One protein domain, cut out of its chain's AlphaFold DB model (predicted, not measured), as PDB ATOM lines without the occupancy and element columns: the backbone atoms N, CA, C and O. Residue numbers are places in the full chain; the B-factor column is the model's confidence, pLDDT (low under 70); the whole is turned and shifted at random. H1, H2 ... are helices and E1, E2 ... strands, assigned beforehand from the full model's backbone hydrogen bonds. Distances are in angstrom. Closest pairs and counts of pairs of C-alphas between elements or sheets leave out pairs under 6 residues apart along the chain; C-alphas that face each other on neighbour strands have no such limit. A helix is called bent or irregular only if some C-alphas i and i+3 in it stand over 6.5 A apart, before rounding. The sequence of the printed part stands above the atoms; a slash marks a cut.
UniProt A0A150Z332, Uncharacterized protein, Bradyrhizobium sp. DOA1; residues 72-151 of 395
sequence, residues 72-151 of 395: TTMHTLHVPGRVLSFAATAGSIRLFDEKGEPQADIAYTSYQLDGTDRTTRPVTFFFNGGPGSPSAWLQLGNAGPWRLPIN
ATOM      1  N   THR A  72     117.486 176.196 103.176       84.25
ATOM      2  CA  THR A  72     116.253 176.813 103.679       84.25
ATOM      3  C   THR A  72     115.531 177.543 102.555       84.25
ATOM      4  O   THR A  72     116.131 178.323 101.819       84.25
ATOM      5  N   THR A  73     114.229 177.307 102.438       86.62
ATOM      6  CA  THR A  73     113.353 177.893 101.415       86.62
ATOM      7  C   THR A  73     112.109 178.493 102.066       86.62
ATOM      8  O   THR A  73     111.661 177.995 103.093       86.62
ATOM      9  N   MET A  74     111.566 179.568 101.490       89.12
ATOM     10  CA  MET A  74     110.353 180.234 101.990       89.12
ATOM     11  C   MET A  74     109.142 179.789 101.179       89.12
ATOM     12  O   MET A  74     109.215 179.736  99.951       89.12
ATOM     13  N   HIS A  75     108.035 179.500 101.858       91.69
ATOM     14  CA  HIS A  75     106.824 178.966 101.244       91.69
ATOM     15  C   HIS A  75     105.578 179.656 101.770       91.69
ATOM     16  O   HIS A  75     105.507 180.047 102.932       91.69
ATOM     17  N   THR A  76     104.567 179.724 100.909       93.75
ATOM     18  CA  THR A  76     103.203 180.095 101.282       93.75
ATOM     19  C   THR A  76     102.276 178.974 100.845       93.75
ATOM     20  O   THR A  76     102.218 178.625  99.666       93.75
ATOM     21  N   LEU A  77     101.550 178.401 101.796       91.12
ATOM     22  CA  LEU A  77     100.628 177.301 101.571       91.12
ATOM     23  C   LEU A  77      99.194 177.781 101.751       91.12
ATOM     24  O   LEU A  77      98.799 178.227 102.827       91.12
ATOM     25  N   HIS A  78      98.411 177.656 100.685       90.31
ATOM     26  CA  HIS A  78      96.979 177.911 100.708       90.31
ATOM     27  C   HIS A  78      96.250 176.607 101.033       90.31
ATOM     28  O   HIS A  78      96.318 175.647 100.264       90.31
ATOM     29  N   VAL A  79      95.548 176.578 102.163       81.19
ATOM     30  CA  VAL A  79      94.684 175.463 102.570       81.19
ATOM     31  C   VAL A  79      93.285 176.007 102.887       81.19
ATOM     32  O   VAL A  79      93.124 177.219 103.059       81.19
ATOM     33  N   PRO A  80      92.232 175.172 102.918       81.25
ATOM     34  CA  PRO A  80      90.881 175.654 103.184       81.25
ATOM     35  C   PRO A  80      90.812 176.503 104.463       81.25
ATOM     36  O   PRO A  80      91.144 176.038 105.548       81.25
ATOM     37  N   GLY A  81      90.400 177.764 104.320       77.50
ATOM     38  CA  GLY A  81      90.197 178.685 105.439       77.50
ATOM     39  C   GLY A  81      91.447 179.378 105.997       77.50
ATOM     40  O   GLY A  81      91.285 180.219 106.877       77.50
ATOM     41  N   ARG A  82      92.668 179.095 105.512       83.88
ATOM     42  CA  ARG A  82      93.891 179.754 106.018       83.88
ATOM     43  C   ARG A  82      95.055 179.759 105.020       83.88
ATOM     44  O   ARG A  82      95.139 178.938 104.108       83.88
ATOM     45  N   VAL A  83      95.978 180.696 105.223       89.88
ATOM     46  CA  VAL A  83      97.235 180.811 104.473       89.88
ATOM     47  C   VAL A  83      98.385 180.709 105.466       89.88
ATOM     48  O   VAL A  83      98.422 181.462 106.434       89.88
ATOM     49  N   LEU A  84      99.301 179.769 105.241       89.75
ATOM     50  CA  LEU A  84     100.453 179.530 106.108       89.75
ATOM     51  C   LEU A  84     101.728 179.957 105.383       89.75
ATOM     52  O   LEU A  84     102.085 179.345 104.378       89.75
ATOM     53  N   SER A  85     102.415 180.978 105.890       93.31
ATOM     54  CA  SER A  85     103.762 181.348 105.437       93.31
ATOM     55  C   SER A  85     104.796 180.724 106.366       93.31
ATOM     56  O   SER A  85     104.641 180.809 107.581       93.31
ATOM     57  N   PHE A  86     105.795 180.033 105.822       88.56
ATOM     58  CA  PHE A  86     106.797 179.331 106.622       88.56
ATOM     59  C   PHE A  86     108.129 179.153 105.893       88.56
ATOM     60  O   PHE A  86     108.185 178.991 104.670       88.56
ATOM     61  N   ALA A  87     109.200 179.061 106.676       83.75
ATOM     62  CA  ALA A  87     110.490 178.558 106.232       83.75
ATOM     63  C   ALA A  87     110.532 177.022 106.322       83.75
ATOM     64  O   ALA A  87     110.166 176.438 107.343       83.75
ATOM     65  N   ALA A  88     111.002 176.354 105.271       82.50
ATOM     66  CA  ALA A  88     111.287 174.922 105.255       82.50
ATOM     67  C   ALA A  88     112.794 174.695 105.118       82.50
ATOM     68  O   ALA A  88     113.394 175.157 104.143       82.50
ATOM     69  N   THR A  89     113.387 173.961 106.060       81.12
ATOM     70  CA  THR A  89     114.819 173.634 106.063       81.12
ATOM     71  C   THR A  89     115.019 172.131 105.949       81.12
ATOM     72  O   THR A  89     114.500 171.384 106.776       81.12
ATOM     73  N   ALA A  90     115.799 171.693 104.962       81.38
ATOM     74  CA  ALA A  90     116.349 170.341 104.893       81.38
ATOM     75  C   ALA A  90     117.834 170.404 105.256       81.38
ATOM     76  O   ALA A  90     118.565 171.216 104.686       81.38
ATOM     77  N   GLY A  91     118.270 169.574 106.198       80.62
ATOM     78  CA  GLY A  91     119.616 169.661 106.751       80.62
ATOM     79  C   GLY A  91     120.108 168.367 107.375       80.62
ATOM     80  O   GLY A  91     119.462 167.319 107.273       80.62
ATOM     81  N   SER A  92     121.268 168.438 108.024       82.44
ATOM     82  CA  SER A  92     121.858 167.283 108.708       82.44
ATOM     83  C   SER A  92     122.569 167.640 110.010       82.44
ATOM     84  O   SER A  92     123.213 168.680 110.129       82.44
ATOM     85  N   ILE A  93     122.466 166.752 110.998       78.62
ATOM     86  CA  ILE A  93     123.171 166.847 112.279       78.62
ATOM     87  C   ILE A  93     124.276 165.790 112.297       78.62
ATOM     88  O   ILE A  93     123.987 164.593 112.249       78.62
ATOM     89  N   ARG A  94     125.538 166.229 112.385       81.56
ATOM     90  CA  ARG A  94     126.709 165.347 112.504       81.56
ATOM     91  C   ARG A  94     126.841 164.847 113.941       81.56
ATOM     92  O   ARG A  94     126.946 165.653 114.863       81.56
ATOM     93  N   LEU A  95     126.885 163.534 114.119       66.31
ATOM     94  CA  LEU A  95     127.209 162.884 115.385       66.31
ATOM     95  C   LEU A  95     128.702 162.562 115.452       66.31
ATOM     96  O   LEU A  95     129.300 162.174 114.447       66.31
ATOM     97  N   PHE A  96     129.283 162.690 116.642       81.75
ATOM     98  CA  PHE A  96     130.690 162.410 116.929       81.75
ATOM     99  C   PHE A  96     130.793 161.428 118.098       81.75
ATOM    100  O   PHE A  96     129.925 161.419 118.972       81.75
ATOM    101  N   ASP A  97     131.831 160.598 118.103       76.06
ATOM    102  CA  ASP A  97     132.125 159.678 119.196       76.06
ATOM    103  C   ASP A  97     132.826 160.376 120.373       76.06
ATOM    104  O   ASP A  97     133.139 161.567 120.333       76.06
ATOM    105  N   GLU A  98     133.109 159.619 121.436       78.62
ATOM    106  CA  GLU A  98     133.803 160.120 122.633       78.62
ATOM    107  C   GLU A  98     135.226 160.637 122.355       78.62
ATOM    108  O   GLU A  98     135.796 161.358 123.173       78.62
ATOM    109  N   LYS A  99     135.812 160.280 121.208       85.50
ATOM    110  CA  LYS A  99     137.137 160.725 120.762       85.50
ATOM    111  C   LYS A  99     137.051 161.946 119.839       85.50
ATOM    112  O   LYS A  99     138.091 162.455 119.430       85.50
ATOM    113  N   GLY A 100     135.843 162.431 119.543       78.50
ATOM    114  CA  GLY A 100     135.593 163.536 118.622       78.50
ATOM    115  C   GLY A 100     135.601 163.126 117.149       78.50
ATOM    116  O   GLY A 100     135.564 163.998 116.280       78.50
ATOM    117  N   GLU A 101     135.628 161.826 116.849       82.94
ATOM    118  CA  GLU A 101     135.595 161.322 115.480       82.94
ATOM    119  C   GLU A 101     134.149 161.224 114.979       82.94
ATOM    120  O   GLU A 101     133.263 160.774 115.710       82.94
ATOM    121  N   PRO A 102     133.848 161.624 113.734       79.56
ATOM    122  CA  PRO A 102     132.467 161.645 113.286       79.56
ATOM    123  C   PRO A 102     131.898 160.243 112.997       79.56
ATOM    124  O   PRO A 102     132.499 159.476 112.246       79.56
ATOM    125  N   GLN A 103     130.702 159.946 113.517       80.38
ATOM    126  CA  GLN A 103     130.050 158.631 113.429       80.38
ATOM    127  C   GLN A 103     128.930 158.540 112.385       80.38
ATOM    128  O   GLN A 103     128.831 157.531 111.689       80.38
ATOM    129  N   ALA A 104     128.064 159.553 112.286       81.19
ATOM    130  CA  ALA A 104     126.893 159.525 111.406       81.19
ATOM    131  C   ALA A 104     126.352 160.932 111.127       81.19
ATOM    132  O   ALA A 104     126.589 161.848 111.912       81.19
ATOM    133  N   ASP A 105     125.573 161.071 110.053       79.75
ATOM    134  CA  ASP A 105     124.706 162.229 109.822       79.75
ATOM    135  C   ASP A 105     123.249 161.823 110.021       79.75
ATOM    136  O   ASP A 105     122.769 160.879 109.390       79.75
ATOM    137  N   ILE A 106     122.525 162.560 110.862       79.69
ATOM    138  CA  ILE A 106     121.067 162.466 110.951       79.69
ATOM    139  C   ILE A 106     120.477 163.535 110.039       79.69
ATOM    140  O   ILE A 106     120.567 164.726 110.337       79.69
ATOM    141  N   ALA A 107     119.859 163.117 108.935       81.19
ATOM    142  CA  ALA A 107     119.086 164.017 108.089       81.19
ATOM    143  C   ALA A 107     117.814 164.480 108.818       81.19
ATOM    144  O   ALA A 107     117.125 163.673 109.445       81.19
ATOM    145  N   TYR A 108     117.475 165.762 108.699       76.88
ATOM    146  CA  TYR A 108     116.244 166.324 109.246       76.88
ATOM    147  C   TYR A 108     115.542 167.221 108.223       76.88
ATOM    148  O   TYR A 108     116.173 167.823 107.353       76.88
ATOM    149  N   THR A 109     114.218 167.328 108.354       80.94
ATOM    150  CA  THR A 109     113.433 168.397 107.729       80.94
ATOM    151  C   THR A 109     112.711 169.158 108.831       80.94
ATOM    152  O   THR A 109     112.126 168.537 109.717       80.94
ATOM    153  N   SER A 110     112.740 170.486 108.786       77.62
ATOM    154  CA  SER A 110     112.012 171.344 109.719       77.62
ATOM    155  C   SER A 110     111.142 172.350 108.977       77.62
ATOM    156  O   SER A 110     111.468 172.779 107.869       77.62
ATOM    157  N   TYR A 111     110.029 172.708 109.607       83.50
ATOM    158  CA  TYR A 111     109.079 173.692 109.111       83.50
ATOM    159  C   TYR A 111     108.837 174.714 110.208       83.50
ATOM    160  O   TYR A 111     108.451 174.358 111.321       83.50
ATOM    161  N   GLN A 112     109.073 175.979 109.896       80.38
ATOM    162  CA  GLN A 112     108.954 177.070 110.841       80.38
ATOM    163  C   GLN A 112     107.958 178.089 110.321       80.38
ATOM    164  O   GLN A 112     108.236 178.788 109.354       80.38
ATOM    165  N   LEU A 113     106.803 178.152 110.977       85.00
ATOM    166  CA  LEU A 113     105.749 179.096 110.641       85.00
ATOM    167  C   LEU A 113     106.191 180.534 110.938       85.00
ATOM    168  O   LEU A 113     106.656 180.839 112.041       85.00
ATOM    169  N   ASP A 114     106.020 181.405 109.954       82.06
ATOM    170  CA  ASP A 114     106.329 182.825 110.049       82.06
ATOM    171  C   ASP A 114     105.277 183.566 110.884       82.06
ATOM    172  O   ASP A 114     104.153 183.102 111.077       82.06
ATOM    173  N   GLY A 115     105.642 184.748 111.386       79.69
ATOM    174  CA  GLY A 115     104.722 185.596 112.152       79.69
ATOM    175  C   GLY A 115     104.365 185.046 113.536       79.69
ATOM    176  O   GLY A 115     103.384 185.488 114.131       79.69
ATOM    177  N   THR A 116     105.153 184.097 114.049       68.31
ATOM    178  CA  THR A 116     104.989 183.500 115.381       68.31
ATOM    179  C   THR A 116     106.156 183.871 116.300       68.31
ATOM    180  O   THR A 116     107.287 184.055 115.840       68.31
ATOM    181  N   ASP A 117     105.899 184.010 117.604       65.19
ATOM    182  CA  ASP A 117     106.959 184.253 118.586       65.19
ATOM    183  C   ASP A 117     107.754 182.959 118.826       65.19
ATOM    184  O   ASP A 117     107.260 181.967 119.363       65.19
ATOM    185  N   ARG A 118     109.025 182.969 118.414       58.22
ATOM    186  CA  ARG A 118     109.926 181.808 118.490       58.22
ATOM    187  C   ARG A 118     110.296 181.431 119.927       58.22
ATOM    188  O   ARG A 118     110.826 180.345 120.130       58.22
ATOM    189  N   THR A 119     110.059 182.310 120.900       45.91
ATOM    190  CA  THR A 119     110.343 182.046 122.318       45.91
ATOM    191  C   THR A 119     109.205 181.309 123.026       45.91
ATOM    192  O   THR A 119     109.448 180.673 124.049       45.91
ATOM    193  N   THR A 120     107.991 181.341 122.465       49.06
ATOM    194  CA  THR A 120     106.785 180.719 123.039       49.06
ATOM    195  C   THR A 120     106.221 179.586 122.183       49.06
ATOM    196  O   THR A 120     105.505 178.725 122.699       49.06
ATOM    197  N   ARG A 121     106.560 179.536 120.888       56.91
ATOM    198  CA  ARG A 121     106.109 178.488 119.968       56.91
ATOM    199  C   ARG A 121     106.739 177.122 120.302       56.91
ATOM    200  O   ARG A 121     107.967 177.009 120.323       56.91
ATOM    201  N   PRO A 122     105.938 176.059 120.496       54.22
ATOM    202  CA  PRO A 122     106.462 174.739 120.812       54.22
ATOM    203  C   PRO A 122     107.167 174.116 119.612       54.22
ATOM    204  O   PRO A 122     106.728 174.221 118.465       54.22
ATOM    205  N   VAL A 123     108.248 173.395 119.897       58.16
ATOM    206  CA  VAL A 123     108.941 172.574 118.905       58.16
ATOM    207  C   VAL A 123     108.378 171.162 118.976       58.16
ATOM    208  O   VAL A 123     108.470 170.499 120.007       58.16
ATOM    209  N   THR A 124     107.799 170.698 117.873       65.88
ATOM    210  CA  THR A 124     107.280 169.332 117.753       65.88
ATOM    211  C   THR A 124     108.255 168.483 116.953       65.88
ATOM    212  O   THR A 124     108.590 168.820 115.819       65.88
ATOM    213  N   PHE A 125     108.682 167.362 117.534       67.25
ATOM    214  CA  PHE A 125     109.474 166.340 116.858       67.25
ATOM    215  C   PHE A 125     108.599 165.118 116.606       67.25
ATOM    216  O   PHE A 125     107.853 164.696 117.488       67.25
ATOM    217  N   PHE A 126     108.715 164.517 115.427       64.19
ATOM    218  CA  PHE A 126     108.090 163.233 115.139       64.19
ATOM    219  C   PHE A 126     109.074 162.328 114.403       64.19
ATOM    220  O   PHE A 126     109.732 162.722 113.436       64.19
ATOM    221  N   PHE A 127     109.171 161.099 114.894       72.00
ATOM    222  CA  PHE A 127     110.061 160.064 114.393       72.00
ATOM    223  C   PHE A 127     109.203 158.892 113.949       72.00
ATOM    224  O   PHE A 127     108.276 158.503 114.660       72.00
ATOM    225  N   ASN A 128     109.481 158.348 112.768       74.31
ATOM    226  CA  ASN A 128     108.794 157.132 112.356       74.31
ATOM    227  C   ASN A 128     109.327 155.916 113.129       74.31
ATOM    228  O   ASN A 128     110.468 155.918 113.591       74.31
ATOM    229  N   GLY A 129     108.480 154.898 113.283       74.44
ATOM    230  CA  GLY A 129     108.810 153.666 114.001       74.44
ATOM    231  C   GLY A 129     109.490 152.599 113.137       74.44
ATOM    232  O   GLY A 129     109.847 152.833 111.984       74.44
ATOM    233  N   GLY A 130     109.627 151.391 113.705       71.56
ATOM    234  CA  GLY A 130     110.378 150.269 113.124       71.56
ATOM    235  C   GLY A 130     111.889 150.556 113.034       71.56
ATOM    236  O   GLY A 130     112.296 151.711 112.936       71.56
ATOM    237  N   PRO A 131     112.781 149.555 113.057       74.50
ATOM    238  CA  PRO A 131     114.174 149.830 112.726       74.50
ATOM    239  C   PRO A 131     114.305 150.088 111.216       74.50
ATOM    240  O   PRO A 131     113.981 149.226 110.400       74.50
ATOM    241  N   GLY A 132     114.791 151.277 110.847       71.50
ATOM    242  CA  GLY A 132     115.175 151.622 109.470       71.50
ATOM    243  C   GLY A 132     114.124 152.344 108.618       71.50
ATOM    244  O   GLY A 132     114.400 152.609 107.449       71.50
ATOM    245  N   SER A 133     112.947 152.692 109.155       73.69
ATOM    246  CA  SER A 133     111.937 153.443 108.393       73.69
ATOM    247  C   SER A 133     112.158 154.960 108.480       73.69
ATOM    248  O   SER A 133     112.385 155.481 109.572       73.69
ATOM    249  N   PRO A 134     112.061 155.713 107.369       79.06
ATOM    250  CA  PRO A 134     112.286 157.154 107.394       79.06
ATOM    251  C   PRO A 134     111.084 157.918 107.968       79.06
ATOM    252  O   PRO A 134     109.927 157.553 107.735       79.06
ATOM    253  N   SER A 135     111.346 159.069 108.598       80.25
ATOM    254  CA  SER A 135     110.314 160.050 108.991       80.25
ATOM    255  C   SER A 135     109.516 160.625 107.812       80.25
ATOM    256  O   SER A 135     108.476 161.248 108.028       80.25
ATOM    257  N   ALA A 136     109.938 160.362 106.569       83.56
ATOM    258  CA  ALA A 136     109.239 160.754 105.347       83.56
ATOM    259  C   ALA A 136     107.782 160.257 105.296       83.56
ATOM    260  O   ALA A 136     106.924 160.961 104.771       83.56
ATOM    261  N   TRP A 137     107.472 159.095 105.884       81.38
ATOM    262  CA  TRP A 137     106.099 158.578 105.964       81.38
ATOM    263  C   TRP A 137     105.173 159.483 106.775       81.38
ATOM    264  O   TRP A 137     104.045 159.746 106.370       81.38
ATOM    265  N   LEU A 138     105.661 160.005 107.899       79.00
ATOM    266  CA  LEU A 138     104.903 160.938 108.727       79.00
ATOM    267  C   LEU A 138     104.878 162.331 108.095       79.00
ATOM    268  O   LEU A 138     103.837 162.980 108.077       79.00
ATOM    269  N   GLN A 139     106.001 162.767 107.525       81.62
ATOM    270  CA  GLN A 139     106.130 164.063 106.863       81.62
ATOM    271  C   GLN A 139     105.201 164.195 105.649       81.62
ATOM    272  O   GLN A 139     104.487 165.183 105.546       81.62
ATOM    273  N   LEU A 140     105.209 163.215 104.742       86.94
ATOM    274  CA  LEU A 140     104.511 163.266 103.453       86.94
ATOM    275  C   LEU A 140     103.206 162.464 103.436       86.94
ATOM    276  O   LEU A 140     102.464 162.529 102.458       86.94
ATOM    277  N   GLY A 141     102.927 161.687 104.480       79.56
ATOM    278  CA  GLY A 141     101.691 160.916 104.608       79.56
ATOM    279  C   GLY A 141     100.718 161.456 105.652       79.56
ATOM    280  O   GLY A 141      99.547 161.097 105.591       79.56
ATOM    281  N   ASN A 142     101.168 162.298 106.594       80.31
ATOM    282  CA  ASN A 142     100.349 162.711 107.738       80.31
ATOM    283  C   ASN A 142     100.486 164.200 108.110       80.31
ATOM    284  O   ASN A 142      99.574 164.983 107.870       80.31
ATOM    285  N   ALA A 143     101.617 164.598 108.700       81.44
ATOM    286  CA  ALA A 143     101.712 165.814 109.513       81.44
ATOM    287  C   ALA A 143     102.340 167.028 108.806       81.44
ATOM    288  O   ALA A 143     102.144 168.160 109.250       81.44
ATOM    289  N   GLY A 144     103.124 166.819 107.742       87.19
ATOM    290  CA  GLY A 144     103.852 167.898 107.069       87.19
ATOM    291  C   GLY A 144     102.961 168.822 106.228       87.19
ATOM    292  O   GLY A 144     101.808 168.497 105.951       87.19
ATOM    293  N   PRO A 145     103.485 169.974 105.768       88.19
ATOM    294  CA  PRO A 145     102.735 170.955 104.974       88.19
ATOM    295  C   PRO A 145     102.338 170.453 103.578       88.19
ATOM    296  O   PRO A 145     101.402 170.976 102.972       88.19
ATOM    297  N   TRP A 146     103.015 169.420 103.079       92.88
ATOM    298  CA  TRP A 146     102.655 168.740 101.843       92.88
ATOM    299  C   TRP A 146     102.449 167.260 102.098       92.88
ATOM    300  O   TRP A 146     103.164 166.659 102.899       92.88
ATOM    301  N   ARG A 147     101.510 166.673 101.358       88.50
ATOM    302  CA  ARG A 147     101.262 165.236 101.367       88.50
ATOM    303  C   ARG A 147     101.312 164.648  99.967       88.50
ATOM    304  O   ARG A 147     100.975 165.311  98.985       88.50
ATOM    305  N   LEU A 148     101.695 163.384  99.882       84.81
ATOM    306  CA  LEU A 148     101.541 162.581  98.680       84.81
ATOM    307  C   LEU A 148     100.145 161.932  98.682       84.81
ATOM    308  O   LEU A 148      99.642 161.556  99.744       84.81
ATOM    309  N   PRO A 149      99.486 161.788  97.521       74.06
ATOM    310  CA  PRO A 149      98.237 161.040  97.410       74.06
ATOM    311  C   PRO A 149      98.532 159.533  97.474       74.06
ATOM    312  O   PRO A 149      98.588 158.844  96.462       74.06
ATOM    313  N   ILE A 150      98.781 159.031  98.682       67.25
ATOM    314  CA  ILE A 150      99.117 157.630  98.960       67.25
ATOM    315  C   ILE A 150      97.850 156.785  99.155       67.25
ATOM    316  O   ILE A 150      97.557 156.319 100.250       67.25
ATOM    317  N   ASN A 151      97.087 156.589  98.080       69.06
ATOM    318  CA  ASN A 151      95.991 155.617  98.053       69.06
ATOM    319  C   ASN A 151      96.529 154.278  97.535       69.06
ATOM    320  O   ASN A 151      96.945 154.184  96.382       69.06
TER     321      ASN A 151
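AT A GLANCE: This is residues 72 to 151 of the 395 residues of an uncharacterized protein of Bradyrhizobium sp. DOA1 (UniProt A0A150Z332). A long, narrow, twisted ribbon of three strands, E1, E2 and E3, makes the length of the domain, with a tight turn at each end. The unnamed link of residues 114 to 135 swings away from the end of E3 and passes the ribbon to its other side, where the short helix H1 lies beside the ribbon and not on it. The printed part has 80 residues, with three named strands and then one named helix, in the order E1, E2, E3, H1; the class is mostly strand. The sheet runs E1, E2, E3, antiparallel throughout, and is a meander, each strand the antiparallel neighbour of the one before. The whole is loose, with a radius of gyration of the C-alphas of 15.6 A and spans of 52 by 37 by 21 A.

IN THESE COORDINATES: E1, residues 72 to 79, begins at C-alpha 72 at (116.253, 176.813, 103.679) and is 21.6 A long from first to last C-alpha. E2, residues 82 to 96, is the longest strand by residues and measures 42.1 A; its C-alpha 96 is at (130.690, 162.410, 116.929). E3, residues 102 to 113, measures 32.0 A. H1, residues 136 to 143, measures 10.0 A and ends at C-alpha 143 at (101.712, 165.814, 109.513). H1 is irregular: C-alphas 140 and 143 are 7.1 A apart.

HOW THE PARTS SIT: E1 and E2 form a hairpin with an angle of 145 degrees between their directions. The C-alphas of Thr 72 and Thr 89 face each other at 4.2 A, and those of Val 79 and Arg 82 at 5.6 A. N 77 and O 84 are within hydrogen-bond range at 2.8 A. E2 and E3 form a second hairpin at 168 degrees, where the C-alphas of Phe 86 and Leu 113 face each other at 4.2 A and those of Phe 96 and Pro 102 at 4.1 A. N 89 and O 110 are within hydrogen-bond range at 2.9 A, as are N 95 and O 104 at 2.8 A. E2 is the inner strand, and E1 and E3 are edge strands. The sheet's C-alphas lie up to 5.9 A off its best plane. H1 is not on the sheet, but only just, with 4 pairs of C-alphas within 10 A, one pair short. H1 is apart from E1 and from E2. In H1, 3 of 4 O i to N i+4 pairs are within hydrogen-bond range.

THE WHOLE: The two C-alphas farthest apart, those of Gly 81 and Lys 99, are 52.5 A apart. The printed part has no cut. The links E1 to E2 and E2 to E3 are tight, and the link E3 to H1, 22 residues, is long. The mean pLDDT of the printed part is 78.4; residue 95, residues 116 to 126 and residues 150 to 151 are under 70.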